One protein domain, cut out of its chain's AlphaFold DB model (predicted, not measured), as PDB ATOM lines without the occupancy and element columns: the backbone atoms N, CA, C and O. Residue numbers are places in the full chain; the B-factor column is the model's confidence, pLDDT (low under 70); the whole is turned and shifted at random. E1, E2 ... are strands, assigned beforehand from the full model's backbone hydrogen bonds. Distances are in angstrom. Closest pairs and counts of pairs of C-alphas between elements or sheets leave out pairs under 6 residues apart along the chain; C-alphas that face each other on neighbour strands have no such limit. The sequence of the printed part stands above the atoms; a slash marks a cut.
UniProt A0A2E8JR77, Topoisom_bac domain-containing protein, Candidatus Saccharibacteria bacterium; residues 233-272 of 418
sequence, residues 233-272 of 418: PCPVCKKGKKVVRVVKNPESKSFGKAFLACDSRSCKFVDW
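Overview. This is residues 233 to 272 of the 418 residues of the protein "Topoisom_bac domain-containing protein" of Candidatus Saccharibacteria bacterium (UniProt A0A2E8JR77). With little regular structure, this is a narrow two-stranded hairpin, E1 and E2, with a long loop, residues 247 to 257, at one end and the first residues, 233 to 241, at the other. The last residues fold back so that 270 to 271 run beside E2, on its side away from E1. The printed part has 40 residues, with two named strands, E1 then E2, antiparallel, and no named helix; the class is all strand, with 10 residues in named elements. It is only just loose, close to compact, with a radius of gyration of the C-alphas of 10.9 A, and spans 32 by 15 by 10 A.

Along the chain. E1, residues 242 to 246, is 13.2 A long and begins at C-alpha 242 (33.635, -0.259, 43.219). E2, residues 258 to 262, is 13.3 A long and ends at C-alpha 262 (34.938, -3.302, 39.684).

Arrangement. The hairpin's directions differ by 141 degrees. C-alphas 246 and 258 face each other at 4.3 A. N 243 and O 261, 2.8 A apart, are within hydrogen-bond range. Residues 260 to 261 pair with 270 to 271, antiparallel.

Size, cuts and confidence. The farthest C-alphas, of Lys 238 and Glu 251, are 32.7 A apart. The printed part has no cut. E1 to E2 is a long link of 11 residues. Residues 248 to 252 and 255 to 256 have pLDDT under 70.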
ATOM      1  N   PRO A 233      36.792   4.998  43.414       86.81
ATOM      2  CA  PRO A 233      37.627   4.481  42.339       86.81
ATOM      3  C   PRO A 233      38.248   3.126  42.695       86.81
ATOM      4  O   PRO A 233      38.761   2.893  43.790       86.81
ATOM      5  N   CYS A 234      38.222   2.216  41.727       83.81
ATOM      6  CA  CYS A 234      38.811   0.894  41.841       83.81
ATOM      7  C   CYS A 234      40.328   1.016  42.073       83.81
ATOM      8  O   CYS A 234      41.019   1.616  41.243       83.81
ATOM      9  N   PRO A 235      40.888   0.390  43.122       85.19
ATOM     10  CA  PRO A 235      42.309   0.518  43.448       85.19
ATOM     11  C   PRO A 235      43.230  -0.136  42.405       85.19
ATOM     12  O   PRO A 235      44.392   0.243  42.289       85.19
ATOM     13  N   VAL A 236      42.713  -1.092  41.621       86.38
ATOM     14  CA  VAL A 236      43.492  -1.833  40.617       86.38
ATOM     15  C   VAL A 236      43.551  -1.088  39.288       86.38
ATOM     16  O   VAL A 236      44.631  -0.872  38.750       86.38
ATOM     17  N   CYS A 237      42.400  -0.705  38.727       84.62
ATOM     18  CA  CYS A 237      42.369  -0.096  37.395       84.62
ATOM     19  C   CYS A 237      42.266   1.431  37.409       84.62
ATOM     20  O   CYS A 237      42.467   2.032  36.356       84.62
ATOM     21  N   LYS A 238      41.912   2.051  38.547       82.19
ATOM     22  CA  LYS A 238      41.693   3.499  38.758       82.19
ATOM     23  C   LYS A 238      40.670   4.182  37.833       82.19
ATOM     24  O   LYS A 238      40.355   5.345  38.041       82.19
ATOM     25  N   LYS A 239      40.147   3.474  36.827       82.31
ATOM     26  CA  LYS A 239      39.183   3.960  35.828       82.31
ATOM     27  C   LYS A 239      37.743   3.556  36.139       82.31
ATOM     28  O   LYS A 239      36.826   4.274  35.766       82.31
ATOM     29  N   GLY A 240      37.555   2.399  36.769       83.38
ATOM     30  CA  GLY A 240      36.244   1.893  37.173       83.38
ATOM     31  C   GLY A 240      35.917   2.235  38.622       83.38
ATOM     32  O   GLY A 240      36.820   2.593  39.380       83.38
ATOM     33  N   LYS A 241      34.655   2.098  39.021       89.38
ATOM     34  CA  LYS A 241      34.197   2.275  40.408       89.38
ATOM     35  C   LYS A 241      33.932   0.931  41.081       89.38
ATOM     36  O   LYS A 241      33.638  -0.068  40.418       89.38
ATOM     37  N   LYS A 242      34.047   0.893  42.408       87.56
ATOM     38  CA  LYS A 242      33.635  -0.259  43.219       87.56
ATOM     39  C   LYS A 242      32.104  -0.329  43.263       87.56
ATOM     40  O   LYS A 242      31.462   0.640  43.652       87.56
ATOM     41  N   VAL A 243      31.523  -1.463  42.888       85.94
ATOM     42  CA  VAL A 243      30.077  -1.733  42.930       85.94
ATOM     43  C   VAL A 243      29.791  -2.968  43.777       85.94
ATOM     44  O   VAL A 243      30.563  -3.928  43.756       85.94
ATOM     45  N   VAL A 244      28.676  -2.954  44.507       83.44
ATOM     46  CA  VAL A 244      28.228  -4.102  45.307       83.44
ATOM     47  C   VAL A 244      27.640  -5.165  44.381       83.44
ATOM     48  O   VAL A 244      26.843  -4.870  43.491       83.44
ATOM     49  N   ARG A 245      28.037  -6.422  44.571       81.31
ATOM     50  CA  ARG A 245      27.487  -7.587  43.872       81.31
ATOM     51  C   ARG A 245      27.159  -8.682  44.868       81.31
ATOM     52  O   ARG A 245      27.833  -8.813  45.876       81.31
ATOM     53  N   VAL A 246      26.165  -9.505  44.549       80.25
ATOM     54  CA  VAL A 246      25.751 -10.648  45.376       80.25
ATOM     55  C   VAL A 246      25.923 -11.941  44.589       80.25
ATOM     56  O   VAL A 246      25.669 -11.991  43.380       80.25
ATOM     57  N   VAL A 247      26.359 -13.007  45.257       76.69
ATOM     58  CA  VAL A 247      26.462 -14.335  44.639       76.69
ATOM     59  C   VAL A 247      25.074 -14.923  44.416       76.69
ATOM     60  O   VAL A 247      24.382 -15.282  45.365       76.69
ATOM     61  N   LYS A 248      24.697 -15.086  43.144       69.75
ATOM     62  CA  LYS A 248      23.395 -15.641  42.732       69.75
ATOM     63  C   LYS A 248      23.408 -17.149  42.447       69.75
ATOM     64  O   LYS A 248      22.368 -17.696  42.107       69.75
ATOM     65  N   ASN A 249      24.561 -17.822  42.534       66.00
ATOM     66  CA  ASN A 249      24.650 -19.268  42.299       66.00
ATOM     67  C   ASN A 249      24.245 -20.045  43.571       66.00
ATOM     68  O   ASN A 249      25.011 -19.982  44.536       66.00
ATOM     69  N   PRO A 250      23.118 -20.783  43.575       58.19
ATOM     70  CA  PRO A 250      22.624 -21.503  44.753       58.19
ATOM     71  C   PRO A 250      23.527 -22.661  45.201       58.19
ATOM     72  O   PRO A 250      23.475 -23.063  46.356       58.19
ATOM     73  N   GLU A 251      24.398 -23.171  44.328       54.50
ATOM     74  CA  GLU A 251      25.369 -24.220  44.676       54.50
ATOM     75  C   GLU A 251      26.659 -23.656  45.305       54.50
ATOM     76  O   GLU A 251      27.548 -24.405  45.715       54.50
ATOM     77  N   SER A 252      26.802 -22.326  45.363       67.19
ATOM     78  CA  SER A 252      27.970 -21.672  45.954       67.19
ATOM     79  C   SER A 252      27.850 -21.592  47.471       67.19
ATOM     80  O   SER A 252      26.841 -21.136  48.001       67.19
ATOM     81  N   LYS A 253      28.940 -21.897  48.182       70.50
ATOM     82  CA  LYS A 253      29.045 -21.691  49.640       70.50
ATOM     83  C   LYS A 253      28.870 -20.229  50.072       70.50
ATOM     84  O   LYS A 253      28.636 -19.966  51.244       70.50
ATOM     85  N   SER A 254      29.000 -19.292  49.136       70.31
ATOM     86  CA  SER A 254      28.824 -17.857  49.371       70.31
ATOM     87  C   SER A 254      27.509 -17.328  48.796       70.31
ATOM     88  O   SER A 254      27.393 -16.122  48.608       70.31
ATOM     89  N   PHE A 255      26.547 -18.202  48.465       69.38
ATOM     90  CA  PHE A 255      25.224 -17.798  47.987       69.38
ATOM     91  C   PHE A 255      24.601 -16.753  48.922       69.38
ATOM     92  O   PHE A 255      24.610 -16.917  50.138       69.38
ATOM     93  N   GLY A 256      24.119 -15.650  48.347       68.62
ATOM     94  CA  GLY A 256      23.543 -14.538  49.104       68.62
ATOM     95  C   GLY A 256      24.550 -13.562  49.729       68.62
ATOM     96  O   GLY A 256      24.141 -12.478  50.130       68.62
ATOM     97  N   LYS A 257      25.860 -13.861  49.757       79.12
ATOM     98  CA  LYS A 257      26.868 -12.914  50.272       79.12
ATOM     99  C   LYS A 257      27.151 -11.785  49.276       79.12
ATOM    100  O   LYS A 257      27.314 -12.036  48.075       79.12
ATOM    101  N   ALA A 258      27.239 -10.560  49.794       83.25
ATOM    102  CA  ALA A 258      27.603  -9.361  49.045       83.25
ATOM    103  C   ALA A 258      29.125  -9.136  49.042       83.25
ATOM    104  O   ALA A 258      29.797  -9.439  50.021       83.25
ATOM    105  N   PHE A 259      29.672  -8.598  47.956       86.06
ATOM    106  CA  PHE A 259      31.090  -8.265  47.800       86.06
ATOM    107  C   PHE A 259      31.264  -7.034  46.908       86.06
ATOM    108  O   PHE A 259      30.397  -6.722  46.089       86.06
ATOM    109  N   LEU A 260      32.398  -6.346  47.030       87.75
ATOM    110  CA  LEU A 260      32.753  -5.240  46.142       87.75
ATOM    111  C   LEU A 260      33.480  -5.776  44.909       87.75
ATOM    112  O   LEU A 260      34.405  -6.576  45.016       87.75
ATOM    113  N   ALA A 261      33.089  -5.319  43.724       88.44
ATOM    114  CA  ALA A 261      33.764  -5.628  42.466       88.44
ATOM    115  C   ALA A 261      33.937  -4.369  41.621       88.44
ATOM    116  O   ALA A 261      33.222  -3.389  41.805       88.44
ATOM    117  N   CYS A 262      34.861  -4.384  40.665       86.69
ATOM    118  CA  CYS A 262      34.938  -3.302  39.684       86.69
ATOM    119  C   CYS A 262      33.748  -3.367  38.706       86.69
ATOM    120  O   CYS A 262      33.330  -4.448  38.277       86.69
ATOM    121  N   ASP A 263      33.200  -2.212  38.336       86.75
ATOM    122  CA  ASP A 263      32.190  -2.082  37.277       86.75
ATOM    123  C   ASP A 263      32.734  -2.468  35.887       86.75
ATOM    124  O   ASP A 263      32.011  -3.015  35.048       86.75
ATOM    125  N   SER A 264      34.029  -2.263  35.660       83.19
ATOM    126  CA  SER A 264      34.706  -2.618  34.422       83.19
ATOM    127  C   SER A 264      34.899  -4.129  34.299       83.19
ATOM    128  O   SER A 264      35.645  -4.747  35.060       83.19
ATOM    129  N   ARG A 265      34.292  -4.727  33.263       76.00
ATOM    130  CA  ARG A 265      34.365  -6.174  32.968       76.00
ATOM    131  C   ARG A 265      35.782  -6.684  32.687       76.00
ATOM    132  O   ARG A 265      36.007  -7.888  32.761       76.00
ATOM    133  N   SER A 266      36.720  -5.803  32.341       77.44
ATOM    134  CA  SER A 266      38.125  -6.161  32.115       77.44
ATOM    135  C   SER A 266      38.959  -6.163  33.400       77.44
ATOM    136  O   SER A 266      40.053  -6.724  33.418       77.44
ATOM    137  N   CYS A 267      38.454  -5.569  34.485       79.81
ATOM    138  CA  CYS A 267      39.142  -5.510  35.765       79.81
ATOM    139  C   CYS A 267      38.679  -6.651  36.681       79.81
ATOM    140  O   CYS A 267      37.491  -6.818  36.939       79.81
ATOM    141  N   LYS A 268      39.633  -7.428  37.208       84.62
ATOM    142  CA  LYS A 268      39.369  -8.583  38.088       84.62
ATOM    143  C   LYS A 268      39.339  -8.231  39.583       84.62
ATOM    144  O   LYS A 268      39.462  -9.126  40.411       84.62
ATOM    145  N   PHE A 269      39.227  -6.950  39.935       87.25
ATOM    146  CA  PHE A 269      39.167  -6.531  41.334       87.25
ATOM    147  C   PHE A 269      37.888  -7.046  42.002       87.25
ATOM    148  O   PHE A 269      36.787  -6.820  41.492       87.25
ATOM    149  N   VAL A 270      38.070  -7.714  43.141       85.25
ATOM    150  CA  VAL A 270      37.026  -8.265  44.002       85.25
ATOM    151  C   VAL A 270      37.492  -8.129  45.455       85.25
ATOM    152  O   VAL A 270      38.642  -8.452  45.746       85.25
ATOM    153  N   ASP A 271      36.616  -7.683  46.349       84.25
ATOM    154  CA  ASP A 271      36.881  -7.527  47.781       84.25
ATOM    155  C   ASP A 271      35.701  -8.061  48.612       84.25
ATOM    156  O   ASP A 271      34.547  -7.677  48.415       84.25
ATOM    157  N   TRP A 272      36.022  -8.980  49.522       81.75
ATOM    158  CA  TRP A 272      35.090  -9.709  50.387       81.75
ATOM    159  C   TRP A 272      35.174  -9.281  51.856       81.75
ATOM    160  O   TRP A 272      34.424  -9.809  52.676       81.75
TER     161      TRP A 272